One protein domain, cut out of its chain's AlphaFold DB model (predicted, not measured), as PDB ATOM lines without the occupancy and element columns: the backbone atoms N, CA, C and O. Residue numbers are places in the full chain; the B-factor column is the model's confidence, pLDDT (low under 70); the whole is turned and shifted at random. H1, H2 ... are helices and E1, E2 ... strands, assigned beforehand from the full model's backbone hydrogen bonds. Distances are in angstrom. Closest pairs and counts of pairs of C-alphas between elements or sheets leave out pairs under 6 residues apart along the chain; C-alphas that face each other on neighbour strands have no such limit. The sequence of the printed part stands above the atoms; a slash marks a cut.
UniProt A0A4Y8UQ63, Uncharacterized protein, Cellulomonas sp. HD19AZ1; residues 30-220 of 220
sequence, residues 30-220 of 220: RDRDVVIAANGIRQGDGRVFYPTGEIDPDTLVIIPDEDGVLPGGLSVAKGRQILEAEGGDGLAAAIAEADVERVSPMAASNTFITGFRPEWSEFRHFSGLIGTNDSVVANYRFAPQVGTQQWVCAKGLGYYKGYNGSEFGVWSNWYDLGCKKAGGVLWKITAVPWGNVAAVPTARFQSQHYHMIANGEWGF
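Overview. This is residues 30 to 220 of the 220 residues of an uncharacterized protein of Cellulomonas sp. HD19AZ1 (UniProt A0A4Y8UQ63). Two four-stranded sheets lie face to face as a sandwich, and a small sheet of three short strands, E1, E3 and E9, stands at one end of it. H1 packs on one face of that small sheet, over E1 and E3 but only just, with 3 of its C-alphas falling on each, and H2 folds back beside H1. The printed part has 191 residues, with named elements in the order E1 E2 E3 H1 H2 E4 E5 E6 E7 E8 E9 E10 E11; the sandwich sheets, E2 E7 E6 E10 and E4 E11 E5 E8, are antiparallel, and E1 E3 E9 is parallel. The class is mostly strand, though under half of the residues are in named elements. The whole is compact, with a radius of gyration of the C-alphas of 17.2 A and spans of 52 by 40 by 27 A.

Along the chain. In the first large sheet, E2 is residues 48 to 51, E7 168 to 181, 40.1 A long, E6 151 to 163, 36.1 A, and E10 203 to 207. C-alpha 168 is at (25.055, 21.891, -42.744). In the second, E4 is residues 108 to 114, E11 212 to 219, 22.6 A, E5 137 to 144, 23.0 A, and E8 188 to 193; E11 ends with C-alpha 219 at (33.801, -0.104, -57.157). E1 is residues 34 to 36, beginning at (38.415, 20.260, -50.527), E3 60 to 62 and E9 197 to 199. H1 is residues 76 to 84, 12.3 A, and H2 91 to 97.

Arrangement. E6 and E7 form a hairpin, with N 158 and O 173 2.9 A apart, within hydrogen-bond range; E6 bends by 61 degrees at residue 160. E2 pairs with E7 through N 50 and O 170, 2.8 A, and E10 with E6 through N 204 and O 155, 2.9 A. The two sheets of the sandwich have best planes 26 degrees apart; the closest C-alphas of E6 and E8, Gly 158 and Pro 193, are 5.2 A apart. In the second sheet N 112 and O 214 of E4 and E11 are 2.7 A apart, N 141 and O 217 of E5 and E11 2.9 A, and N 140 and O 190 of E5 and E8 2.9 A. E3 pairs with E1 through N 62 and O 35, 2.8 A, and with E9 through N 198 and O 61, 2.8 A. H1 is on this sheet at a height of 8.2 A. H1 and H2, a helical hairpin, touch at Ile 82 and Ala 94, their closest C-alphas, 5.7 A apart, at a shallow tilt of 31 degrees, opposite ways. In both helices every O i to N i+4 pair is within hydrogen-bond range.

Size, cuts and confidence. The C-alphas of Arg 32 and Gly 147, the two farthest apart, are 53.0 A apart. The printed part has no cut. The long links are E1 to E2, E3 to H1 and E4 to E5. Mean pLDDT of the printed part is 74.4; 66 residues are under 70, among them 92 to 118 and 208 to 220.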
ATOM      1  N   ARG A  30      40.555  22.652 -44.233       79.12
ATOM      2  CA  ARG A  30      39.689  23.214 -45.270       79.12
ATOM      3  C   ARG A  30      40.485  24.062 -46.246       79.12
ATOM      4  O   ARG A  30      41.128  25.037 -45.871       79.12
ATOM      5  N   ASP A  31      40.286  23.744 -47.511       80.00
ATOM      6  CA  ASP A  31      40.519  24.628 -48.638       80.00
ATOM      7  C   ASP A  31      39.193  24.858 -49.382       80.00
ATOM      8  O   ASP A  31      38.181  24.225 -49.071       80.00
ATOM      9  N   ARG A  32      39.168  25.798 -50.327       76.81
ATOM     10  CA  ARG A  32      37.964  26.203 -51.059       76.81
ATOM     11  C   ARG A  32      37.203  25.005 -51.640       76.81
ATOM     12  O   ARG A  32      35.997  24.909 -51.434       76.81
ATOM     13  N   ASP A  33      37.930  24.078 -52.260       86.38
ATOM     14  CA  ASP A  33      37.341  22.999 -53.062       86.38
ATOM     15  C   ASP A  33      37.466  21.616 -52.386       86.38
ATOM     16  O   ASP A  33      36.889  20.634 -52.850       86.38
ATOM     17  N   VAL A  34      38.186  21.518 -51.259       88.56
ATOM     18  CA  VAL A  34      38.415  20.260 -50.527       88.56
ATOM     19  C   VAL A  34      38.318  20.477 -49.019       88.56
ATOM     20  O   VAL A  34      38.977  21.349 -48.455       88.56
ATOM     21  N   VAL A  35      37.543  19.633 -48.341       91.94
ATOM     22  CA  VAL A  35      37.328  19.678 -46.888       91.94
ATOM     23  C   VAL A  35      37.653  18.325 -46.272       91.94
ATOM     24  O   VAL A  35      37.121  17.313 -46.714       91.94
ATOM     25  N   ILE A  36      38.458  18.295 -45.210       90.38
ATOM     26  CA  ILE A  36      38.598  17.115 -44.349       90.38
ATOM     27  C   ILE A  36      37.586  17.240 -43.212       90.38
ATOM     28  O   ILE A  36      37.684  18.128 -42.362       90.38
ATOM     29  N   ALA A  37      36.601  16.346 -43.199       89.62
ATOM     30  CA  ALA A  37      35.590  16.299 -42.158       89.62
ATOM     31  C   ALA A  37      36.219  16.045 -40.777       89.62
ATOM     32  O   ALA A  37      37.190  15.299 -40.635       89.62
ATOM     33  N   ALA A  38      35.639  16.661 -39.747       84.75
ATOM     34  CA  ALA A  38      35.915  16.290 -38.364       84.75
ATOM     35  C   ALA A  38      35.259  14.950 -38.007       84.75
ATOM     36  O   ALA A  38      34.467  14.396 -38.777       84.75
ATOM     37  N   ASN A  39      35.562  14.447 -36.807       79.62
ATOM     38  CA  ASN A  39      34.915  13.255 -36.268       79.62
ATOM     39  C   ASN A  39      33.389  13.399 -36.329       79.62
ATOM     40  O   ASN A  39      32.813  14.367 -35.828       79.62
ATOM     41  N   GLY A  40      32.742  12.419 -36.954       82.75
ATOM     42  CA  GLY A  40      31.310  12.455 -37.191       82.75
ATOM     43  C   GLY A  40      30.475  12.237 -35.924       82.75
ATOM     44  O   GLY A  40      30.830  11.479 -35.020       82.75
ATOM     45  N   ILE A  41      29.309  12.872 -35.883       85.44
ATOM     46  CA  ILE A  41      28.316  12.766 -34.817       85.44
ATOM     47  C   ILE A  41      27.416  11.562 -35.108       85.44
ATOM     48  O   ILE A  41      26.632  11.573 -36.060       85.44
ATOM     49  N   ARG A  42      27.518  10.506 -34.292       84.94
ATOM     50  CA  ARG A  42      26.688   9.297 -34.434       84.94
ATOM     51  C   ARG A  42      25.250   9.552 -33.979       84.94
ATOM     52  O   ARG A  42      25.015  10.086 -32.898       84.94
ATOM     53  N   GLN A  43      24.295   9.102 -34.782       81.62
ATOM     54  CA  GLN A  43      22.866   9.085 -34.474       81.62
ATOM     55  C   GLN A  43      22.418   7.685 -34.035       81.62
ATOM     56  O   GLN A  43      23.076   6.680 -34.316       81.62
ATOM     57  N   GLY A  44      21.267   7.607 -33.360       71.75
ATOM     58  CA  GLY A  44      20.754   6.366 -32.759       71.75
ATOM     59  C   GLY A  44      20.446   5.226 -33.741       71.75
ATOM     60  O   GLY A  44      20.314   4.082 -33.321       71.75
ATOM     61  N   ASP A  45      20.359   5.500 -35.042       74.12
ATOM     62  CA  ASP A  45      20.117   4.508 -36.099       74.12
ATOM     63  C   ASP A  45      21.392   4.060 -36.840       74.12
ATOM     64  O   ASP A  45      21.330   3.335 -37.841       74.12
ATOM     65  N   GLY A  46      22.559   4.475 -36.342       79.19
ATOM     66  CA  GLY A  46      23.856   4.162 -36.928       79.19
ATOM     67  C   GLY A  46      24.218   5.020 -38.141       79.19
ATOM     68  O   GLY A  46      25.193   4.692 -38.821       79.19
ATOM     69  N   ARG A  47      23.462   6.090 -38.430       88.12
ATOM     70  CA  ARG A  47      23.917   7.177 -39.307       88.12
ATOM     71  C   ARG A  47      24.941   8.041 -38.588       88.12
ATOM     72  O   ARG A  47      24.930   8.164 -37.364       88.12
ATOM     73  N   VAL A  48      25.817   8.657 -39.364       91.81
ATOM     74  CA  VAL A  48      26.844   9.569 -38.869       91.81
ATOM     75  C   VAL A  48      26.717  10.873 -39.636       91.81
ATOM     76  O   VAL A  48      26.624  10.866 -40.860       91.81
ATOM     77  N   PHE A  49      26.684  11.984 -38.916       92.62
ATOM     78  CA  PHE A  49      26.699  13.311 -39.507       92.62
ATOM     79  C   PHE A  49      28.091  13.919 -39.387       92.62
ATOM     80  O   PHE A  49      28.630  14.009 -38.289       92.62
ATOM     81  N   TYR A  50      28.653  14.350 -40.506       92.75
ATOM     82  CA  TYR A  50      29.947  15.007 -40.592       92.75
ATOM     83  C   TYR A  50      29.719  16.507 -40.771       92.75
ATOM     84  O   TYR A  50      29.326  16.937 -41.860       92.75
ATOM     85  N   PRO A  51      29.917  17.308 -39.716       90.31
ATOM     86  CA  PRO A  51      29.750  18.746 -39.797       90.31
ATOM     87  C   PRO A  51      30.875  19.339 -40.644       90.31
ATOM     88  O   PRO A  51      32.055  19.244 -40.314       90.31
ATOM     89  N   THR A  52      30.503  19.920 -41.782       90.00
ATOM     90  CA  THR A  52      31.435  20.609 -42.690       90.00
ATOM     91  C   THR A  52      31.160  22.109 -42.754       90.00
ATOM     92  O   THR A  52      31.962  22.863 -43.308       90.00
ATOM     93  N   GLY A  53      30.018  22.544 -42.213       87.69
ATOM     94  CA  GLY A  53      29.432  23.842 -42.509       87.69
ATOM     95  C   GLY A  53      28.932  23.912 -43.952       87.69
ATOM     96  O   GLY A  53      28.828  22.899 -44.651       87.69
ATOM     97  N   GLU A  54      28.632  25.129 -44.398       87.62
ATOM     98  CA  GLU A  54      28.306  25.384 -45.800       87.62
ATOM     99  C   GLU A  54      29.530  25.112 -46.686       87.62
ATOM    100  O   GLU A  54      30.649  25.576 -46.420       87.62
ATOM    101  N   ILE A  55      29.294  24.317 -47.726       88.75
ATOM    102  CA  ILE A  55      30.258  23.908 -48.744       88.75
ATOM    103  C   ILE A  55      29.598  24.038 -50.111       88.75
ATOM    104  O   ILE A  55      28.376  23.887 -50.226       88.75
ATOM    105  N   ASP A  56      30.406  24.276 -51.136       88.12
ATOM    106  CA  ASP A  56      29.907  24.341 -52.498       88.12
ATOM    107  C   ASP A  56      29.485  22.931 -52.982       88.12
ATOM    108  O   ASP A  56      29.910  21.895 -52.432       88.12
ATOM    109  N   PRO A  57      28.584  22.830 -53.978       85.19
ATOM    110  CA  PRO A  57      28.131  21.541 -54.505       85.19
ATOM    111  C   PRO A  57      29.275  20.651 -55.014       85.19
ATOM    112  O   PRO A  57      29.223  19.433 -54.832       85.19
ATOM    113  N   ASP A  58      30.325  21.263 -55.551       86.38
ATOM    114  CA  ASP A  58      31.546  20.674 -56.107       86.38
ATOM    115  C   ASP A  58      32.703  20.562 -55.099       86.38
ATOM    116  O   ASP A  58      33.769  20.069 -55.451       86.38
ATOM    117  N   THR A  59      32.505  20.925 -53.829       90.62
ATOM    118  CA  THR A  59      33.504  20.644 -52.792       90.62
ATOM    119  C   THR A  59      33.607  19.135 -52.540       90.62
ATOM    120  O   THR A  59      32.591  18.501 -52.206       90.62
ATOM    121  N   LEU A  60      34.830  18.597 -52.618       90.50
ATOM    122  CA  LEU A  60      35.182  17.240 -52.198       90.50
ATOM    123  C   LEU A  60      35.278  17.168 -50.674       90.50
ATOM    124  O   LEU A  60      36.066  17.883 -50.055       90.50
ATOM    125  N   VAL A  61      34.525  16.258 -50.062       92.88
ATOM    126  CA  VAL A  61      34.590  16.016 -48.615       92.88
ATOM    127  C   VAL A  61      35.336  14.718 -48.330       92.88
ATOM    128  O   VAL A  61      34.869  13.640 -48.678       92.88
ATOM    129  N   ILE A  62      36.481  14.808 -47.663       91.44
ATOM    130  CA  ILE A  62      37.285  13.670 -47.221       91.44
ATOM    131  C   ILE A  62      36.843  13.284 -45.810       91.44
ATOM    132  O   ILE A  62      36.922  14.087 -44.883       91.44
ATOM    133  N   ILE A  63      36.390  12.046 -45.647       91.00
ATOM    134  CA  ILE A  63      35.950  11.479 -44.374       91.00
ATOM    135  C   ILE A  63      37.043  10.528 -43.871       91.00
ATOM    136  O   ILE A  63      37.268   9.493 -44.510       91.00
ATOM    137  N   PRO A  64      37.723  10.860 -42.757       85.88
ATOM    138  CA  PRO A  64      38.640   9.938 -42.094       85.88
ATOM    139  C   PRO A  64      37.910   8.682 -41.599       85.88
ATOM    140  O   PRO A  64      36.705   8.718 -41.331       85.88
ATOM    141  N   ASP A  65      38.634   7.576 -41.450       79.44
ATOM    142  CA  ASP A  65      38.112   6.399 -40.754       79.44
ATOM    143  C   ASP A  65      38.024   6.610 -39.227       79.44
ATOM    144  O   ASP A  65      38.243   7.709 -38.710       79.44
ATOM    145  N   GLU A  66      37.653   5.560 -38.489       76.88
ATOM    146  CA  GLU A  66      37.479   5.638 -37.031       76.88
ATOM    147  C   GLU A  66      38.786   5.946 -36.277       76.88
ATOM    148  O   GLU A  66      38.728   6.514 -35.186       76.88
ATOM    149  N   ASP A  67      39.942   5.633 -36.869       77.56
ATOM    150  CA  ASP A  67      41.272   5.913 -36.322       77.56
ATOM    151  C   ASP A  67      41.812   7.284 -36.784       77.56
ATOM    152  O   ASP A  67      42.923   7.683 -36.422       77.56
ATOM    153  N   GLY A  68      41.028   8.033 -37.568       76.69
ATOM    154  CA  GLY A  68      41.413   9.322 -38.140       76.69
ATOM    155  C   GLY A  68      42.315   9.202 -39.370       76.69
ATOM    156  O   GLY A  68      42.868  10.206 -39.827       76.69
ATOM    157  N   VAL A  69      42.476   7.999 -39.922       82.06
ATOM    158  CA  VAL A  69      43.278   7.759 -41.119       82.06
ATOM    159  C   VAL A  69      42.484   8.185 -42.346       82.06
ATOM    160  O   VAL A  69      41.308   7.860 -42.520       82.06
ATOM    161  N   LEU A  70      43.137   8.948 -43.218       83.19
ATOM    162  CA  LEU A  70      42.511   9.462 -44.429       83.19
ATOM    163  C   LEU A  70      42.456   8.367 -45.506       83.19
ATOM    164  O   LEU A  70      43.444   7.652 -45.710       83.19
ATOM    165  N   PRO A  71      41.327   8.239 -46.227       77.94
ATOM    166  CA  PRO A  71      41.136   7.191 -47.223       77.94
ATOM    167  C   PRO A  71      42.222   7.278 -48.297       77.94
ATOM    168  O   PRO A  71      42.421   8.331 -48.900       77.94
ATOM    169  N   GLY A  72      42.944   6.175 -48.510       73.25
ATOM    170  CA  GLY A  72      44.023   6.104 -49.500       73.25
ATOM    171  C   GLY A  72      45.150   7.123 -49.281       73.25
ATOM    172  O   GLY A  72      45.770   7.547 -50.250       73.25
ATOM    173  N   GLY A  73      45.386   7.577 -48.043       75.12
ATOM    174  CA  GLY A  73      46.443   8.550 -47.740       75.12
ATOM    175  C   GLY A  73      46.207   9.934 -48.355       75.12
ATOM    176  O   GLY A  73      47.169  10.650 -48.664       75.12
ATOM    177  N   LEU A  74      44.937  10.290 -48.582       80.94
ATOM    178  CA  LEU A  74      44.543  11.597 -49.091       80.94
ATOM    179  C   LEU A  74      44.973  12.733 -48.163       80.94
ATOM    180  O   LEU A  74      45.069  12.581 -46.953       80.94
ATOM    181  N   SER A  75      45.183  13.898 -48.757       84.12
ATOM    182  CA  SER A  75      45.330  15.186 -48.083       84.12
ATOM    183  C   SER A  75      44.560  16.235 -48.885       84.12
ATOM    184  O   SER A  75      44.165  15.966 -50.022       84.12
ATOM    185  N   VAL A  76      44.384  17.441 -48.341       85.69
ATOM    186  CA  VAL A  76      43.762  18.559 -49.075       85.69
ATOM    187  C   VAL A  76      44.471  18.817 -50.413       85.69
ATOM    188  O   VAL A  76      43.817  18.929 -51.447       85.69
ATOM    189  N   ALA A  77      45.809  18.825 -50.422       83.94
ATOM    190  CA  ALA A  77      46.598  19.047 -51.635       83.94
ATOM    191  C   ALA A  77      46.387  17.948 -52.692       83.94
ATOM    192  O   ALA A  77      46.180  18.258 -53.863       83.94
ATOM    193  N   LYS A  78      46.386  16.673 -52.275       83.88
ATOM    194  CA  LYS A  78      46.125  15.534 -53.172       83.88
ATOM    195  C   LYS A  78      44.688  15.543 -53.701       83.88
ATOM    196  O   LYS A  78      44.467  15.281 -54.876       83.88
ATOM    197  N   GLY A  79      43.716  15.877 -52.850       83.00
ATOM    198  CA  GLY A  79      42.316  16.022 -53.252       83.00
ATOM    199  C   GLY A  79      42.139  17.094 -54.326       83.00
ATOM    200  O   GLY A  79      41.446  16.859 -55.310       83.00
ATOM    201  N   ARG A  80      42.835  18.231 -54.190       84.44
ATOM    202  CA  ARG A  80      42.786  19.316 -55.178       84.44
ATOM    203  C   ARG A  80      43.358  18.878 -56.522       84.44
ATOM    204  O   ARG A  80      42.715  19.084 -57.540       84.44
ATOM    205  N   GLN A  81      44.509  18.205 -56.515       82.00
ATOM    206  CA  GLN A  81      45.117  17.659 -57.732       82.00
ATOM    207  C   GLN A  81      44.161  16.708 -58.475       82.00
ATOM    208  O   GLN A  81      44.119  16.703 -59.702       82.00
ATOM    209  N   ILE A  82      43.375  15.916 -57.740       80.94
ATOM    210  CA  ILE A  82      42.375  15.012 -58.321       80.94
ATOM    211  C   ILE A  82      41.199  15.792 -58.926       80.94
ATOM    212  O   ILE A  82      40.794  15.468 -60.040       80.94
ATOM    213  N   LEU A  83      40.677  16.811 -58.233       82.25
ATOM    214  CA  LEU A  83      39.598  17.661 -58.755       82.25
ATOM    215  C   LEU A  83      40.039  18.474 -59.981       82.25
ATOM    216  O   LEU A  83      39.307  18.552 -60.957       82.25
ATOM    217  N   GLU A  84      41.253  19.027 -59.980       82.12
ATOM    218  CA  GLU A  84      41.814  19.756 -61.130       82.12
ATOM    219  C   GLU A  84      41.989  18.857 -62.363       82.12
ATOM    220  O   GLU A  84      41.905  19.321 -63.502       82.12
ATOM    221  N   ALA A  85      42.227  17.564 -62.144       77.75
ATOM    222  CA  ALA A  85      42.332  16.573 -63.204       77.75
ATOM    223  C   ALA A  85      40.966  16.026 -63.661       77.75
ATOM    224  O   ALA A  85      40.898  15.317 -64.672       77.75
ATOM    225  N   GLU A  86      39.880  16.333 -62.944       71.75
ATOM    226  CA  GLU A  86      38.529  15.932 -63.314       71.75
ATOM    227  C   GLU A  86      38.073  16.690 -64.571       71.75
ATOM    228  O   GLU A  86      38.109  17.914 -64.649       71.75
ATOM    229  N   GLY A  87      37.655  15.943 -65.599       60.81
ATOM    230  CA  GLY A  87      37.251  16.502 -66.896       60.81
ATOM    231  C   GLY A  87      38.345  16.505 -67.972       60.81
ATOM    232  O   GLY A  87      38.055  16.856 -69.115       60.81
ATOM    233  N   GLY A  88      39.568  16.064 -67.650       60.12
ATOM    234  CA  GLY A  88      40.638  15.804 -68.618       60.12
ATOM    235  C   GLY A  88      41.108  14.343 -68.624       60.12
ATOM    236  O   GLY A  88      40.777  13.560 -67.735       60.12
ATOM    237  N   ASP A  89      41.959  13.979 -69.587       60.78
ATOM    238  CA  ASP A  89      42.586  12.641 -69.665       60.78
ATOM    239  C   ASP A  89      43.558  12.355 -68.493       60.78
ATOM    240  O   ASP A  89      44.070  11.245 -68.338       60.78
ATOM    241  N   GLY A  90      43.819  13.363 -67.651       64.81
ATOM    242  CA  GLY A  90      44.781  13.329 -66.553       64.81
ATOM    243  C   GLY A  90      44.279  12.708 -65.250       64.81
ATOM    244  O   GLY A  90      45.104  12.446 -64.383       64.81
ATOM    245  N   LEU A  91      42.979  12.427 -65.083       71.19
ATOM    246  CA  LEU A  91      42.429  11.949 -63.802       71.19
ATOM    247  C   LEU A  91      43.099  10.658 -63.306       71.19
ATOM    248  O   LEU A  91      43.453  10.539 -62.135       71.19
ATOM    249  N   ALA A  92      43.308   9.688 -64.199       68.69
ATOM    250  CA  ALA A  92      43.970   8.435 -63.843       68.69
ATOM    251  C   ALA A  92      45.442   8.648 -63.443       68.69
ATOM    252  O   ALA A  92      45.928   7.986 -62.527       68.69
ATOM    253  N   ALA A  93      46.129   9.588 -64.100       66.44
ATOM    254  CA  ALA A  93      47.514   9.935 -63.799       66.44
ATOM    255  C   ALA A  93      47.634  10.712 -62.480       66.44
ATOM    256  O   ALA A  93      48.476  10.363 -61.664       66.44
ATOM    257  N   ALA A  94      46.753  11.682 -62.230       68.44
ATOM    258  CA  ALA A  94      46.710  12.453 -60.989       68.44
ATOM    259  C   ALA A  94      46.446  11.565 -59.768       68.44
ATOM    260  O   ALA A  94      47.081  11.727 -58.733       68.44
ATOM    261  N   ILE A  95      45.554  10.579 -59.896       68.31
ATOM    262  CA  ILE A  95      45.290   9.596 -58.838       68.31
ATOM    263  C   ILE A  95      46.519   8.709 -58.580       68.31
ATOM    264  O   ILE A  95      46.864   8.466 -57.425       68.31
ATOM    265  N   ALA A  96      47.185   8.240 -59.642       66.25
ATOM    266  CA  ALA A  96      48.396   7.430 -59.521       66.25
ATOM    267  C   ALA A  96      49.572   8.228 -58.928       66.25
ATOM    268  O   ALA A  96      50.316   7.708 -58.104       66.25
ATOM    269  N   GLU A  97      49.722   9.493 -59.315       66.06
ATOM    270  CA  GLU A  97      50.756  10.405 -58.816       66.06
ATOM    271  C   GLU A  97      50.503  10.830 -57.368       66.06
ATOM    272  O   GLU A  97      51.436  10.921 -56.574       66.06
ATOM    273  N   ALA A  98      49.236  11.016 -56.995       59.97
ATOM    274  CA  ALA A  98      48.848  11.264 -55.615       59.97
ATOM    275  C   ALA A  98      49.077  10.037 -54.706       59.97
ATOM    276  O   ALA A  98      48.878  10.150 -53.494       59.97
ATOM    277  N   ASP A  99      49.503   8.895 -55.262       64.75
ATOM    278  CA  ASP A  99      49.668   7.611 -54.570       64.75
ATOM    279  C   ASP A  99      48.418   7.261 -53.757       64.75
ATOM    280  O   ASP A  99      48.473   6.875 -52.590       64.75
ATOM    281  N   VAL A 100      47.254   7.522 -54.359       61.34
ATOM    282  CA  VAL A 100      45.974   7.232 -53.736       61.34
ATOM    283  C   VAL A 100      45.479   5.907 -54.274       61.34
ATOM    284  O   VAL A 100      45.238   5.752 -55.474       61.34
ATOM    285  N   GLU A 101      45.309   4.942 -53.375       56.88
ATOM    286  CA  GLU A 101      44.781   3.631 -53.728       56.88
ATOM    287  C   GLU A 101      43.327   3.765 -54.199       56.88
ATOM    288  O   GLU A 101      42.386   3.826 -53.405       56.88
ATOM    289  N   ARG A 102      43.137   3.830 -55.518       50.25
ATOM    290  CA  ARG A 102      41.809   3.816 -56.122       50.25
ATOM    291  C   ARG A 102      41.244   2.405 -56.064       50.25
ATOM    292  O   ARG A 102      41.836   1.469 -56.601       50.25
ATOM    293  N   VAL A 103      40.022   2.272 -55.556       46.56
ATOM    294  CA  VAL A 103      39.213   1.084 -55.847       46.56
ATOM    295  C   VAL A 103      38.900   1.094 -57.348       46.56
ATOM    296  O   VAL A 103      38.126   1.918 -57.840       46.56
ATOM    297  N   SER A 104      39.546   0.210 -58.112       40.03
ATOM    298  CA  SER A 104      39.126  -0.091 -59.488       40.03
ATOM    299  C   SER A 104      37.636  -0.488 -59.494       40.03
ATOM    300  O   SER A 104      37.175  -1.006 -58.476       40.03
ATOM    301  N   PRO A 105      36.885  -0.293 -60.601       40.28
ATOM    302  CA  PRO A 105      35.441  -0.564 -60.729       40.28
ATOM    303  C   PRO A 105      34.907  -1.905 -60.188       40.28
ATOM    304  O   PRO A 105      33.700  -2.101 -60.124       40.28
ATOM    305  N   MET A 106      35.760  -2.849 -59.788       44.94
ATOM    306  CA  MET A 106      35.325  -4.106 -59.178       44.94
ATOM    307  C   MET A 106      36.441  -4.857 -58.425       44.94
ATOM    308  O   MET A 106      36.380  -6.078 -58.298       44.94
ATOM    309  N   ALA A 107      37.514  -4.186 -57.987       38.31
ATOM    310  CA  ALA A 107      38.751  -4.897 -57.624       38.31
ATOM    311  C   ALA A 107      38.798  -5.475 -56.198       38.31
ATOM    312  O   ALA A 107      39.520  -6.444 -55.967       38.31
ATOM    313  N   ALA A 108      38.036  -4.933 -55.245       46.03
ATOM    314  CA  ALA A 108      38.050  -5.434 -53.871       46.03
ATOM    315  C   ALA A 108      36.991  -6.534 -53.685       46.03
ATOM    316  O   ALA A 108      35.869  -6.254 -53.267       46.03
ATOM    317  N   SER A 109      37.339  -7.783 -54.017       45.47
ATOM    318  CA  SER A 109      36.520  -8.957 -53.686       45.47
ATOM    319  C   SER A 109      36.904  -9.474 -52.304       45.47
ATOM    320  O   SER A 109      38.016  -9.958 -52.113       45.47
ATOM    321  N   ASN A 110      35.989  -9.384 -51.338       51.75
ATOM    322  CA  ASN A 110      36.175  -9.976 -50.016       51.75
ATOM    323  C   ASN A 110      35.146 -11.086 -49.786       51.75
ATOM    324  O   ASN A 110      33.934 -10.871 -49.886       51.75
ATOM    325  N   THR A 111      35.640 -12.280 -49.453       51.41
ATOM    326  CA  THR A 111      34.821 -13.404 -48.990       51.41
ATOM    327  C   THR A 111      34.539 -13.245 -47.501       51.41
ATOM    328  O   THR A 111      35.415 -13.389 -46.652       51.41
ATOM    329  N   PHE A 112      33.288 -12.971 -47.169       55.84
ATOM    330  CA  PHE A 112      32.777 -12.902 -45.811       55.84
ATOM    331  C   PHE A 112      32.321 -14.284 -45.379       55.84
ATOM    332  O   PHE A 112      31.391 -14.808 -45.970       55.84
ATOM    333  N   ILE A 113      32.918 -14.847 -44.329       52.91
ATOM    334  CA  ILE A 113      32.430 -16.061 -43.663       52.91
ATOM    335  C   ILE A 113      31.933 -15.646 -42.280       52.91
ATOM    336  O   ILE A 113      32.707 -15.170 -41.454       52.91
ATOM    337  N   THR A 114      30.646 -15.803 -41.997       48.56
ATOM    338  CA  THR A 114      30.097 -15.608 -40.650       48.56
ATOM    339  C   THR A 114      29.075 -16.690 -40.325       48.56
ATOM    340  O   THR A 114      28.432 -17.238 -41.207       48.56
ATOM    341  N   GLY A 115      28.930 -17.044 -39.048       55.38
ATOM    342  CA  GLY A 115      27.857 -17.920 -38.565       55.38
ATOM    343  C   GLY A 115      26.461 -17.286 -38.700       55.38
ATOM    344  O   GLY A 115      26.308 -16.229 -39.309       55.38
ATOM    345  N   PHE A 116      25.449 -17.912 -38.085       55.72
ATOM    346  CA  PHE A 116      24.136 -17.283 -37.856       55.72
ATOM    347  C   PHE A 116      24.313 -15.869 -37.279       55.72
ATOM    348  O   PHE A 116      24.982 -15.724 -36.255       55.72
ATOM    349  N   ARG A 117      23.728 -14.842 -37.913       65.94
ATOM    350  CA  ARG A 117      23.741 -13.461 -37.403       65.94
ATOM    351  C   ARG A 117      22.376 -12.793 -37.590       65.94
ATOM    352  O   ARG A 117      22.129 -12.207 -38.647       65.94
ATOM    353  N   PRO A 118      21.506 -12.861 -36.563       61.12
ATOM    354  CA  PRO A 118      20.226 -12.164 -36.578       61.12
ATOM    355  C   PRO A 118      20.407 -10.645 -36.455       61.12
ATOM    356  O   PRO A 118      19.472  -9.906 -36.734       61.12
ATOM    357  N   GLU A 119      21.599 -10.173 -36.089       71.44
ATOM    358  CA  GLU A 119      21.990  -8.763 -36.079       71.44
ATOM    359  C   GLU A 119      22.828  -8.411 -37.316       71.44
ATOM    360  O   GLU A 119      23.390  -9.289 -37.976       71.44
ATOM    361  N   TRP A 120      22.926  -7.118 -37.629       73.81
ATOM    362  CA  TRP A 120      23.834  -6.644 -38.673       73.81
ATOM    363  C   TRP A 120      25.292  -6.903 -38.280       73.81
ATOM    364  O   TRP A 120      25.679  -6.684 -37.135       73.81
ATOM    365  N   SER A 121      26.107  -7.353 -39.233       65.44
ATOM    366  CA  SER A 121      27.548  -7.518 -39.034       65.44
ATOM    367  C   SER A 121      28.247  -6.197 -38.693       65.44
ATOM    368  O   SER A 121      27.772  -5.120 -39.055       65.44
ATOM    369  N   GLU A 122      29.429  -6.300 -38.084       63.72
ATOM    370  CA  GLU A 122      30.388  -5.195 -37.971       63.72
ATOM    371  C   GLU A 122      30.772  -4.608 -39.339       63.72
ATOM    372  O   GLU A 122      30.620  -5.262 -40.382       63.72
ATOM    373  N   PHE A 123      31.309  -3.385 -39.306       60.59
ATOM    374  CA  PHE A 123      31.803  -2.660 -40.471       60.59
ATOM    375  C   PHE A 123      32.956  -3.398 -41.144       60.59
ATOM    376  O   PHE A 123      33.723  -4.141 -40.520       60.59
ATOM    377  N   ARG A 124      33.054  -3.217 -42.455       55.66
ATOM    378  CA  ARG A 124      34.142  -3.755 -43.261       55.66
ATOM    379  C   ARG A 124      34.670  -2.635 -44.131       55.66
ATOM    380  O   ARG A 124      33.907  -2.061 -44.900       55.66
ATOM    381  N   HIS A 125      35.948  -2.349 -43.936       55.69
ATOM    382  CA  HIS A 125      36.690  -1.288 -44.593       55.69
ATOM    383  C   HIS A 125      37.343  -1.835 -45.868       55.69
ATOM    384  O   HIS A 125      37.793  -2.983 -45.899       55.69
ATOM    385  N   PHE A 126      37.380  -1.019 -46.915       57.19
ATOM    386  CA  PHE A 126      38.055  -1.300 -48.186       57.19
ATOM    387  C   PHE A 126      38.980  -0.129 -48.547       57.19
ATOM    388  O   PHE A 126      39.021   0.869 -47.824       57.19
ATOM    389  N   SER A 127      39.709  -0.227 -49.662       61.03
ATOM    390  CA  SER A 127      40.486   0.901 -50.190       61.03
ATOM    391  C   SER A 127      39.573   2.121 -50.417       61.03
ATOM    392  O   SER A 127      38.365   1.981 -50.631       61.03
ATOM    393  N   GLY A 128      40.125   3.330 -50.307       66.81
ATOM    394  CA  GLY A 128      39.344   4.569 -50.365       66.81
ATOM    395  C   GLY A 128      38.623   4.755 -51.705       66.81
ATOM    396  O   GLY A 128      39.208   4.577 -52.773       66.81
ATOM    397  N   LEU A 129      37.350   5.149 -51.662       71.56
ATOM    398  CA  LEU A 129      36.588   5.564 -52.837       71.56
ATOM    399  C   LEU A 129      36.475   7.085 -52.839       71.56
ATOM    400  O   LEU A 129      35.996   7.667 -51.868       71.56
ATOM    401  N   ILE A 130      36.907   7.707 -53.936       79.56
ATOM    402  CA  ILE A 130      36.876   9.159 -54.145       79.56
ATOM    403  C   ILE A 130      35.837   9.489 -55.204       79.56
ATOM    404  O   ILE A 130      36.091   9.337 -56.398       79.56
ATOM    405  N   GLY A 131      34.665   9.936 -54.778       80.81
ATOM    406  CA  GLY A 131      33.739  10.549 -55.707       80.81
ATOM    407  C   GLY A 131      34.173  11.970 -56.002       80.81
ATOM    408  O   GLY A 131      34.461  12.712 -55.076       80.81
ATOM    409  N   THR A 132      34.259  12.306 -57.282       77.69
ATOM    410  CA  THR A 132      34.749  13.599 -57.768       77.69
ATOM    411  C   THR A 132      33.602  14.569 -58.085       77.69
ATOM    412  O   THR A 132      33.787  15.775 -58.096       77.69
ATOM    413  N   ASN A 133      32.368  14.067 -58.226       81.31
ATOM    414  CA  ASN A 133      31.170  14.886 -58.431       81.31
ATOM    415  C   ASN A 133      29.921  14.275 -57.770       81.31
ATOM    416  O   ASN A 133      29.951  13.169 -57.226       81.31
ATOM    417  N   ASP A 134      28.804  15.002 -57.806       82.12
ATOM    418  CA  ASP A 134      27.538  14.635 -57.159       82.12
ATOM    419  C   ASP A 134      26.832  13.413 -57.775       82.12
ATOM    420  O   ASP A 134      26.031  12.764 -57.099       82.12
ATOM    421  N   SER A 135      27.161  13.056 -59.018       83.06
ATOM    422  CA  SER A 135      26.593  11.902 -59.723       83.06
ATOM    423  C   SER A 135      27.255  10.573 -59.357       83.06
ATOM    424  O   SER A 135      26.740   9.509 -59.713       83.06
ATOM    425  N   VAL A 136      28.384  10.611 -58.641       83.12
ATOM    426  CA  VAL A 136      29.123   9.403 -58.278       83.12
ATOM    427  C   VAL A 136      28.278   8.499 -57.387       83.12
ATOM    428  O   VAL A 136      27.678   8.916 -56.391       83.12
ATOM    429  N   VAL A 137      28.299   7.214 -57.727       83.62
ATOM    430  CA  VAL A 137      27.703   6.139 -56.943       83.62
ATOM    431  C   VAL A 137      28.768   5.127 -56.555       83.62
ATOM    432  O   VAL A 137      29.730   4.900 -57.285       83.62
ATOM    433  N   ALA A 138      28.565   4.483 -55.415       81.06
ATOM    434  CA  ALA A 138      29.299   3.286 -55.049       81.06
ATOM    435  C   ALA A 138      28.488   2.064 -55.490       81.06
ATOM    436  O   ALA A 138      27.324   1.904 -55.108       81.06
ATOM    437  N   ASN A 139      29.086   1.196 -56.299       76.38
ATOM    438  CA  ASN A 139      28.467  -0.050 -56.723       76.38
ATOM    439  C   ASN A 139      28.734  -1.139 -55.693       76.38
ATOM    440  O   ASN A 139      29.873  -1.527 -55.451       76.38
ATOM    441  N   TYR A 140      27.654  -1.648 -55.108       75.06
ATOM    442  CA  TYR A 140      27.685  -2.728 -54.137       75.06
ATOM    443  C   TYR A 140      27.212  -4.031 -54.770       75.06
ATOM    444  O   TYR A 140      26.078  -4.119 -55.249       75.06
ATOM    445  N   ARG A 141      28.049  -5.068 -54.737       73.00
ATOM    446  CA  ARG A 141      27.733  -6.409 -55.239       73.00
ATOM    447  C   ARG A 141      27.869  -7.413 -54.106       73.00
ATOM    448  O   ARG A 141      28.838  -7.354 -53.365       73.00
ATOM    449  N   PHE A 142      26.915  -8.339 -53.965       71.25
ATOM    450  CA  PHE A 142      27.054  -9.457 -53.026       71.25
ATOM    451  C   PHE A 142      26.422 -10.763 -53.523       71.25
ATOM    452  O   PHE A 142      25.413 -10.736 -54.238       71.25
ATOM    453  N   ALA A 143      27.000 -11.894 -53.109       70.19
ATOM    454  CA  ALA A 143      26.560 -13.244 -53.464       70.19
ATOM    455  C   ALA A 143      26.577 -14.191 -52.255       70.19
ATOM    456  O   ALA A 143      27.666 -14.428 -51.734       70.19
ATOM    457  N   PRO A 144      25.448 -14.784 -51.823       69.81
ATOM    458  CA  PRO A 144      25.475 -15.901 -50.879       69.81
ATOM    459  C   PRO A 144      26.062 -17.165 -51.533       69.81
ATOM    460  O   PRO A 144      25.752 -17.475 -52.686       69.81
ATOM    461  N   GLN A 145      26.890 -17.913 -50.804       67.88
ATOM    462  CA  GLN A 145      27.549 -19.123 -51.296       67.88
ATOM    463  C   GLN A 145      26.540 -20.229 -51.641       67.88
ATOM    464  O   GLN A 145      25.510 -20.418 -50.992       67.88
ATOM    465  N   VAL A 146      26.852 -20.982 -52.696       59.03
ATOM    466  CA  VAL A 146      26.066 -22.129 -53.167       59.03
ATOM    467  C   VAL A 146      26.177 -23.299 -52.181       59.03
ATOM    468  O   VAL A 146      27.247 -23.558 -51.641       59.03
ATOM    469  N   GLY A 147      25.080 -24.033 -51.971       59.00
ATOM    470  CA  GLY A 147      25.042 -25.231 -51.113       59.00
ATOM    471  C   GLY A 147      24.432 -25.001 -49.730       59.00
ATOM    472  O   GLY A 147      24.092 -25.952 -49.034       59.00
ATOM    473  N   THR A 148      24.196 -23.747 -49.366       58.81
ATOM    474  CA  THR A 148      23.526 -23.381 -48.124       58.81
ATOM    475  C   THR A 148      22.169 -22.767 -48.453       58.81
ATOM    476  O   THR A 148      22.154 -21.716 -49.067       58.81
ATOM    477  N   GLN A 149      21.013 -23.356 -48.117       55.31
ATOM    478  CA  GLN A 149      19.690 -22.765 -48.437       55.31
ATOM    479  C   GLN A 149      19.381 -21.490 -47.608       55.31
ATOM    480  O   GLN A 149      18.424 -21.452 -46.844       55.31
ATOM    481  N   GLN A 150      20.196 -20.445 -47.732       71.62
ATOM    482  CA  GLN A 150      20.235 -19.304 -46.818       71.62
ATOM    483  C   GLN A 150      19.789 -18.015 -47.500       71.62
ATOM    484  O   GLN A 150      20.074 -17.790 -48.679       71.62
ATOM    485  N   TRP A 151      19.110 -17.169 -46.726       75.25
ATOM    486  CA  TRP A 151      18.765 -15.794 -47.077       75.25
ATOM    487  C   TRP A 151      19.764 -14.830 -46.446       75.25
ATOM    488  O   TRP A 151      19.916 -14.823 -45.224       75.25
ATOM    489  N   VAL A 152      20.395 -14.002 -47.275       76.56
ATOM    490  CA  VAL A 152      21.331 -12.956 -46.851       76.56
ATOM    491  C   VAL A 152      20.804 -11.610 -47.312       76.56
ATOM    492  O   VAL A 152      20.506 -11.439 -48.494       76.56
ATOM    493  N   CYS A 153      20.698 -10.664 -46.389       79.56
ATOM    494  CA  CYS A 153      20.384  -9.270 -46.670       79.56
ATOM    495  C   CYS A 153      21.646  -8.423 -46.528       79.56
ATOM    496  O   CYS A 153      22.493  -8.709 -45.680       79.56
ATOM    497  N   ALA A 154      21.763  -7.376 -47.341       80.00
ATOM    498  CA  ALA A 154      22.909  -6.479 -47.299       80.00
ATOM    499  C   ALA A 154      22.478  -5.008 -47.337       80.00
ATOM    500  O   ALA A 154      21.483  -4.650 -47.975       80.00
ATOM    501  N   LYS A 155      23.258  -4.164 -46.662       85.25
ATOM    502  CA  LYS A 155      23.183  -2.700 -46.728       85.25
ATOM    503  C   LYS A 155      24.560  -2.139 -47.078       85.25
ATOM    504  O   LYS A 155      25.564  -2.637 -46.570       85.25
ATOM    505  N   GLY A 156      24.587  -1.106 -47.911       84.88
ATOM    506  CA  GLY A 156      25.790  -0.352 -48.269       84.88
ATOM    507  C   GLY A 156      25.740   1.056 -47.689       84.88
ATOM    508  O   GLY A 156      24.658   1.640 -47.587       84.88
ATOM    509  N   LEU A 157      26.889   1.584 -47.277       87.19
ATOM    510  CA  LEU A 157      27.011   2.957 -46.806       87.19
ATOM    511  C   LEU A 157      27.082   3.909 -48.004       87.19
ATOM    512  O   LEU A 157      27.822   3.676 -48.960       87.19
ATOM    513  N   GLY A 158      26.301   4.976 -47.947       90.50
ATOM    514  CA  GLY A 158      26.341   6.074 -48.900       90.50
ATOM    515  C   GLY A 158      26.338   7.413 -48.187       90.50
ATOM    516  O   GLY A 158      26.179   7.463 -46.962       90.50
ATOM    517  N   TYR A 159      26.473   8.483 -48.961       92.56
ATOM    518  CA  TYR A 159      26.582   9.837 -48.438       92.56
ATOM    519  C   TYR A 159      25.678  10.813 -49.185       92.56
ATOM    520  O   TYR A 159      25.393  10.646 -50.370       92.56
ATOM    521  N   TYR A 160      25.210  11.838 -48.475       92.19
ATOM    522  CA  TYR A 160      24.500  12.972 -49.062       92.19
ATOM    523  C   TYR A 160      24.739  14.249 -48.251       92.19
ATOM    524  O   TYR A 160      24.895  14.204 -47.031       92.19
ATOM    525  N   LYS A 161      24.748  15.407 -48.915       91.31
ATOM    526  CA  LYS A 161      24.847  16.720 -48.255       91.31
ATOM    527  C   LYS A 161      23.486  17.099 -47.656       91.31
ATOM    528  O   LYS A 161      22.452  16.884 -48.292       91.31
ATOM    529  N   GLY A 162      23.449  17.648 -46.443       90.75
ATOM    530  CA  GLY A 162      22.188  18.034 -45.804       90.75
ATOM    531  C   GLY A 162      22.329  18.767 -44.470       90.75
ATOM    532  O   GLY A 162      23.414  18.879 -43.908       90.75
ATOM    533  N   TYR A 163      21.198  19.258 -43.963       90.44
ATOM    534  CA  TYR A 163      21.085  19.946 -42.675       90.44
ATOM    535  C   TYR A 163      20.702  18.957 -41.568       90.44
ATOM    536  O   TYR A 163      19.802  18.138 -41.769       90.44
ATOM    537  N   ASN A 164      21.358  19.008 -40.406       87.19
ATOM    538  CA  ASN A 164      21.044  18.115 -39.278       87.19
ATOM    539  C   ASN A 164      20.019  18.683 -38.277       87.19
ATOM    540  O   ASN A 164      19.681  18.005 -37.309       87.19
ATOM    541  N   GLY A 165      19.536  19.910 -38.492       86.19
ATOM    542  CA  GLY A 165      18.708  20.643 -37.530       86.19
ATOM    543  C   GLY A 165      19.429  21.820 -36.866       86.19
ATOM    544  O   GLY A 165      18.752  22.720 -36.370       86.19
ATOM    545  N   SER A 166      20.764  21.862 -36.926       86.44
ATOM    546  CA  SER A 166      21.611  22.935 -36.385       86.44
ATOM    547  C   SER A 166      22.687  23.438 -37.355       86.44
ATOM    548  O   SER A 166      23.019  24.619 -37.331       86.44
ATOM    549  N   GLU A 167      23.259  22.574 -38.191       88.75
ATOM    550  CA  GLU A 167      24.341  22.921 -39.118       88.75
ATOM    551  C   GLU A 167      24.263  22.098 -40.416       88.75
ATOM    552  O   GLU A 167      23.633  21.033 -40.468       88.75
ATOM    553  N   PHE A 168      24.886  22.611 -41.481       90.62
ATOM    554  CA  PHE A 168      25.055  21.891 -42.744       90.62
ATOM    555  C   PHE A 168      26.275  20.968 -42.694       90.62
ATOM    556  O   PHE A 168      27.293  21.272 -42.067       90.62
ATOM    557  N   GLY A 169      26.158  19.823 -43.358       92.56
ATOM    558  CA  GLY A 169      27.209  18.820 -43.389       92.56
ATOM    559  C   GLY A 169      26.931  17.689 -44.364       92.56
ATOM    560  O   GLY A 169      26.039  17.768 -45.216       92.56
ATOM    561  N   VAL A 170      27.685  16.606 -44.207       94.31
ATOM    562  CA  VAL A 170      27.508  15.362 -44.954       94.31
ATOM    563  C   VAL A 170      26.914  14.305 -44.035       94.31
ATOM    564  O   VAL A 170      27.446  13.998 -42.975       94.31
ATOM    565  N   TRP A 171      25.805  13.718 -44.449       93.56
ATOM    566  CA  TRP A 171      25.187  12.581 -43.793       93.56
ATOM    567  C   TRP A 171      25.691  11.282 -44.397       93.56
ATOM    568  O   TRP A 171      25.666  11.124 -45.615       93.56
ATOM    569  N   SER A 172      26.059  10.321 -43.552       93.00
ATOM    570  CA  SER A 172      26.111   8.921 -43.953       93.00
ATOM    571  C   SER A 172      24.737   8.271 -43.814       93.00
ATOM    572  O   SER A 172      23.946   8.602 -42.924       93.00
ATOM    573  N   ASN A 173      24.436   7.327 -44.702       92.31
ATOM    574  CA  ASN A 173      23.196   6.567 -44.655       92.31
ATOM    575  C   ASN A 173      23.373   5.134 -45.150       92.31
ATOM    576  O   ASN A 173      24.159   4.855 -46.051       92.31
ATOM    577  N   TRP A 174      22.607   4.220 -44.556       89.75
ATOM    578  CA  TRP A 174      22.614   2.808 -44.916       89.75
ATOM    579  C   TRP A 174      21.513   2.509 -45.928       89.75
ATOM    580  O   TRP A 174      20.336   2.438 -45.568       89.75
ATOM    581  N   TYR A 175      21.907   2.262 -47.171       89.38
ATOM    582  CA  TYR A 175      21.004   1.953 -48.271       89.38
ATOM    583  C   TYR A 175      20.799   0.447 -48.401       89.38
ATOM    584  O   TYR A 175      21.751  -0.335 -48.342       89.38
ATOM    585  N   ASP A 176      19.545   0.033 -48.580       88.12
ATOM    586  CA  ASP A 176      19.191  -1.373 -48.752       88.12
ATOM    587  C   ASP A 176      19.652  -1.898 -50.113       88.12
ATOM    588  O   ASP A 176      19.187  -1.465 -51.166       88.12
ATOM    589  N   LEU A 177      20.525  -2.906 -50.092       82.31
ATOM    590  CA  LEU A 177      20.951  -3.629 -51.296       82.31
ATOM    591  C   LEU A 177      19.964  -4.763 -51.632       82.31
ATOM    592  O   LEU A 177      19.902  -5.265 -52.761       82.31
ATOM    593  N   GLY A 178      19.129  -5.125 -50.656       82.31
ATOM    594  CA  GLY A 178      18.114  -6.169 -50.723       82.31
ATOM    595  C   GLY A 178      18.590  -7.493 -50.131       82.31
ATOM    596  O   GLY A 178      19.667  -7.582 -49.543       82.31
ATOM    597  N   CYS A 179      17.766  -8.529 -50.301       79.31
ATOM    598  CA  CYS A 179      18.036  -9.875 -49.806       79.31
ATOM    599  C   CYS A 179      18.122 -10.885 -50.955       79.31
ATOM    600  O   CYS A 179      17.389 -10.788 -51.943       79.31
ATOM    601  N   LYS A 180      19.013 -11.868 -50.829       76.88
ATOM    602  CA  LYS A 180      19.231 -12.932 -51.812       76.88
ATOM    603  C   LYS A 180      19.222 -14.294 -51.137       76.88
ATOM    604  O   LYS A 180      19.789 -14.462 -50.062       76.88
ATOM    605  N   LYS A 181      18.600 -15.263 -51.810       76.19
ATOM    606  CA  LYS A 181      18.691 -16.681 -51.466       76.19
ATOM    607  C   LYS A 181      19.843 -17.317 -52.243       76.19
ATOM    608  O   LYS A 181      20.016 -17.021 -53.427       76.19
ATOM    609  N   ALA A 182      20.607 -18.192 -51.602       69.31
ATOM    610  CA  ALA A 182      21.616 -18.997 -52.285       69.31
ATOM    611  C   ALA A 182      21.025 -19.821 -53.445       69.31
ATOM    612  O   ALA A 182      19.909 -20.336 -53.345       69.31
ATOM    613  N   GLY A 183      21.795 -19.965 -54.529       58.53
ATOM    614  CA  GLY A 183      21.419 -20.745 -55.717       58.53
ATOM    615  C   GLY A 183      20.762 -19.953 -56.861       58.53
ATOM    616  O   GLY A 183      20.436 -20.551 -57.880       58.53
ATOM    617  N   GLY A 184      20.577 -18.634 -56.723       57.19
ATOM    618  CA  GLY A 184      20.169 -17.737 -57.819       57.19
ATOM    619  C   GLY A 184      21.357 -17.064 -58.521       57.19
ATOM    620  O   GLY A 184      22.479 -17.129 -58.020       57.19
ATOM    621  N   VAL A 185      21.112 -16.396 -59.664       54.16
ATOM    622  CA  VAL A 185      22.130 -15.613 -60.400       54.16
ATOM    623  C   VAL A 185      22.892 -14.724 -59.417       54.16
ATOM    624  O   VAL A 185      22.301 -13.919 -58.695       54.16
ATOM    625  N   LEU A 186      24.206 -14.949 -59.380       55.00
ATOM    626  CA  LEU A 186      25.070 -14.732 -58.223       55.00
ATOM    627  C   LEU A 186      25.278 -13.265 -57.834       55.00
ATOM    628  O   LEU A 186      25.942 -13.013 -56.846       55.00
ATOM    629  N   TRP A 187      24.750 -12.277 -58.556       58.66
ATOM    630  CA  TRP A 187      25.248 -10.913 -58.407       58.66
ATOM    631  C   TRP A 187      24.157  -9.878 -58.674       58.66
ATOM    632  O   TRP A 187      23.684  -9.740 -59.799       58.66
ATOM    633  N   LYS A 188      23.745  -9.140 -57.637       60.03
ATOM    634  CA  LYS A 188      23.000  -7.884 -57.806       60.03
ATOM    635  C   LYS A 188      23.959  -6.745 -57.509       60.03
ATOM    636  O   LYS A 188      24.392  -6.617 -56.369       60.03
ATOM    637  N   ILE A 189      24.256  -5.950 -58.528       66.44
ATOM    638  CA  ILE A 189      24.910  -4.658 -58.351       66.44
ATOM    639  C   ILE A 189      23.820  -3.671 -57.939       66.44
ATOM    640  O   ILE A 189      22.772  -3.589 -58.583       66.44
ATOM    641  N   THR A 190      24.024  -2.984 -56.825       77.50
ATOM    642  CA  THR A 190      23.163  -1.893 -56.375       77.50
ATOM    643  C   THR A 190      24.015  -0.640 -56.269       77.50
ATOM    644  O   THR A 190      24.980  -0.622 -55.509       77.50
ATOM    645  N   ALA A 191      23.648   0.384 -57.033       83.12
ATOM    646  CA  ALA A 191      24.259   1.700 -56.957       83.12
ATOM    647  C   ALA A 191      23.742   2.433 -55.713       83.12
ATOM    648  O   ALA A 191      22.532   2.552 -55.506       83.12
ATOM    649  N   VAL A 192      24.665   2.898 -54.878       87.31
ATOM    650  CA  VAL A 192      24.391   3.644 -53.651       87.31
ATOM    651  C   VAL A 192      24.891   5.078 -53.832       87.31
ATOM    652  O   VAL A 192      26.028   5.246 -54.278       87.31
ATOM    653  N   PRO A 193      24.089   6.106 -53.491       90.38
ATOM    654  CA  PRO A 193      24.524   7.497 -53.579       90.38
ATOM    655  C   PRO A 193      25.823   7.728 -52.808       90.38
ATOM    656  O   PRO A 193      25.934   7.336 -51.644       90.38
ATOM    657  N   TRP A 194      26.793   8.353 -53.464       89.50
ATOM    658  CA  TRP A 194      28.094   8.642 -52.872       89.50
ATOM    659  C   TRP A 194      28.434  10.127 -52.987       89.50
ATOM    660  O   TRP A 194      28.714  10.772 -51.979       89.50
ATOM    661  N   GLY A 195      28.314  10.681 -54.194       88.31
ATOM    662  CA  GLY A 195      28.575  12.087 -54.478       88.31
ATOM    663  C   GLY A 195      30.049  12.467 -54.333       88.31
ATOM    664  O   GLY A 195      30.926  11.608 -54.369       88.31
ATOM    665  N   ASN A 196      30.315  13.764 -54.158       89.44
ATOM    666  CA  ASN A 196      31.670  14.313 -54.072       89.44
ATOM    667  C   ASN A 196      32.296  14.092 -52.679       89.44
ATOM    668  O   ASN A 196      32.485  15.018 -51.884       89.44
ATOM    669  N   VAL A 197      32.495  12.821 -52.335       90.44
ATOM    670  CA  VAL A 197      32.984  12.359 -51.035       90.44
ATOM    671  C   VAL A 197      34.142  11.392 -51.254       90.44
ATOM    672  O   VAL A 197      34.048  10.462 -52.054       90.44
ATOM    673  N   ALA A 198      35.224  11.564 -50.505       88.62
ATOM    674  CA  ALA A 198      36.270  10.565 -50.360       88.62
ATOM    675  C   ALA A 198      36.106   9.855 -49.018       88.62
ATOM    676  O   ALA A 198      36.259  10.470 -47.967       88.62
ATOM    677  N   ALA A 199      35.793   8.565 -49.039       86.75
ATOM    678  CA  ALA A 199      35.614   7.777 -47.825       86.75
ATOM    679  C   ALA A 199      35.919   6.302 -48.080       86.75
ATOM    680  O   ALA A 199      36.046   5.854 -49.219       86.75
ATOM    681  N   VAL A 200      36.001   5.525 -47.009       79.62
ATOM    682  CA  VAL A 200      36.106   4.071 -47.105       79.62
ATOM    683  C   VAL A 200      34.712   3.473 -47.350       79.62
ATOM    684  O   VAL A 200      33.823   3.650 -46.506       79.62
ATOM    685  N   PRO A 201      34.467   2.760 -48.472       74.38
ATOM    686  CA  PRO A 201      33.215   2.035 -48.670       74.38
ATOM    687  C   PRO A 201      32.987   1.070 -47.515       74.38
ATOM    688  O   PRO A 201      33.930   0.505 -46.969       74.38
ATOM    689  N   THR A 202      31.735   0.900 -47.104       78.69
ATOM    690  CA  THR A 202      31.408   0.016 -45.983       78.69
ATOM    691  C   THR A 202      30.105  -0.706 -46.270       78.69
ATOM    692  O   THR A 202      29.111  -0.095 -46.661       78.69
ATOM    693  N   ALA A 203      30.085  -2.018 -46.051       78.19
ATOM    694  CA  ALA A 203      28.886  -2.838 -46.168       78.19
ATOM    695  C   ALA A 203      28.633  -3.616 -44.877       78.19
ATOM    696  O   ALA A 203      29.565  -3.974 -44.155       78.19
ATOM    697  N   ARG A 204      27.359  -3.912 -44.615       78.62
ATOM    698  CA  ARG A 204      26.932  -4.786 -43.520       78.62
ATOM    699  C   ARG A 204      25.937  -5.824 -44.012       78.62
ATOM    700  O   ARG A 204      25.134  -5.558 -44.910       78.62
ATOM    701  N   PHE A 205      25.976  -6.992 -43.389       77.00
ATOM    702  CA  PHE A 205      25.194  -8.156 -43.790       77.00
ATOM    703  C   PHE A 205      24.408  -8.722 -42.616       77.00
ATOM    704  O   PHE A 205      24.835  -8.627 -41.468       77.00
ATOM    705  N   GLN A 206      23.274  -9.340 -42.921       77.81
ATOM    706  CA  GLN A 206      22.428 -10.031 -41.956       77.81
ATOM    707  C   GLN A 206      21.976 -11.361 -42.564       77.81
ATOM    708  O   GLN A 206      21.585 -11.408 -43.735       77.81
ATOM    709  N   SER A 207      22.014 -12.438 -41.777       74.00
ATOM    710  CA  SER A 207      21.533 -13.760 -42.188       74.00
ATOM    711  C   SER A 207      20.555 -14.300 -41.160       74.00
ATOM    712  O   SER A 207      20.857 -14.385 -39.972       74.00
ATOM    713  N   GLN A 208      19.394 -14.742 -41.631       67.81
ATOM    714  CA  GLN A 208      18.395 -15.378 -40.769       67.81
ATOM    715  C   GLN A 208      18.663 -16.877 -40.537       67.81
ATOM    716  O   GLN A 208      17.844 -17.548 -39.920       67.81
ATOM    717  N   HIS A 209      19.775 -17.427 -41.043       64.31
ATOM    718  CA  HIS A 209      20.063 -18.867 -41.013       64.31
ATOM    719  C   HIS A 209      21.508 -19.162 -40.577       64.31
ATOM    720  O   HIS A 209      22.384 -18.304 -40.667       64.31
ATOM    721  N   TYR A 210      21.746 -20.379 -40.074       50.69
ATOM    722  CA  TYR A 210      23.055 -20.807 -39.575       50.69
ATOM    723  C   TYR A 210      24.083 -20.908 -40.696       50.69
ATOM    724  O   TYR A 210      23.873 -21.652 -41.650       50.69
ATOM    725  N   HIS A 211      25.198 -20.191 -40.508       52.22
ATOM    726  CA  HIS A 211      26.288 -19.962 -41.461       52.22
ATOM    727  C   HIS A 211      25.893 -18.990 -42.585       52.22
ATOM    728  O   HIS A 211      24.729 -18.834 -42.912       52.22
ATOM    729  N   MET A 212      26.856 -18.247 -43.104       53.28
ATOM    730  CA  MET A 212      26.737 -17.257 -44.164       53.28
ATOM    731  C   MET A 212      28.121 -17.176 -44.773       53.28
ATOM    732  O   MET A 212      29.088 -16.866 -44.075       53.28
ATOM    733  N   ILE A 213      28.214 -17.432 -46.069       54.06
ATOM    734  CA  ILE A 213      29.389 -17.039 -46.830       54.06
ATOM    735  C   ILE A 213      28.901 -16.100 -47.922       54.06
ATOM    736  O   ILE A 213      28.086 -16.503 -48.747       54.06
ATOM    737  N   ALA A 214      29.307 -14.836 -47.874       51.16
ATOM    738  CA  ALA A 214      28.956 -13.841 -48.876       51.16
ATOM    739  C   ALA A 214      30.229 -13.315 -49.532       51.16
ATOM    740  O   ALA A 214      31.149 -12.942 -48.826       51.16
ATOM    741  N   ASN A 215      30.299 -13.257 -50.856       52.44
ATOM    742  CA  ASN A 215      31.366 -12.510 -51.530       52.44
ATOM    743  C   ASN A 215      30.835 -11.123 -51.840       52.44
ATOM    744  O   ASN A 215      29.779 -11.039 -52.467       52.44
ATOM    745  N   GLY A 216      31.515 -10.071 -51.389       49.88
ATOM    746  CA  GLY A 216      31.187  -8.702 -51.772       49.88
ATOM    747  C   GLY A 216      32.248  -8.105 -52.680       49.88
ATOM    748  O   GLY A 216      33.432  -8.306 -52.429       49.88
ATOM    749  N   GLU A 217      31.810  -7.393 -53.714       54.34
ATOM    750  CA  GLU A 217      32.676  -6.616 -54.605       54.34
ATOM    751  C   GLU A 217      32.189  -5.168 -54.642       54.34
ATOM    752  O   GLU A 217      30.978  -4.914 -54.621       54.34
ATOM    753  N   TRP A 218      33.135  -4.232 -54.700       55.44
ATOM    754  CA  TRP A 218      32.869  -2.797 -54.619       55.44
ATOM    755  C   TRP A 218      33.691  -2.043 -55.658       55.44
ATOM    756  O   TRP A 218      34.832  -2.421 -55.940       55.44
ATOM    757  N   GLY A 219      33.121  -0.974 -56.203       52.50
ATOM    758  CA  GLY A 219      33.801  -0.104 -57.157       52.50
ATOM    759  C   GLY A 219      32.904   1.005 -57.703       52.50
ATOM    760  O   GLY A 219      31.769   1.170 -57.253       52.50
ATOM    761  N   PHE A 220      33.453   1.767 -58.648       47.69
ATOM    762  CA  PHE A 220      32.744   2.758 -59.469       47.69
ATOM    763  C   PHE A 220      31.987   2.120 -60.626       47.69
ATOM    764  O   PHE A 220      32.428   1.053 -61.100       47.69
TER     765      PHE A 220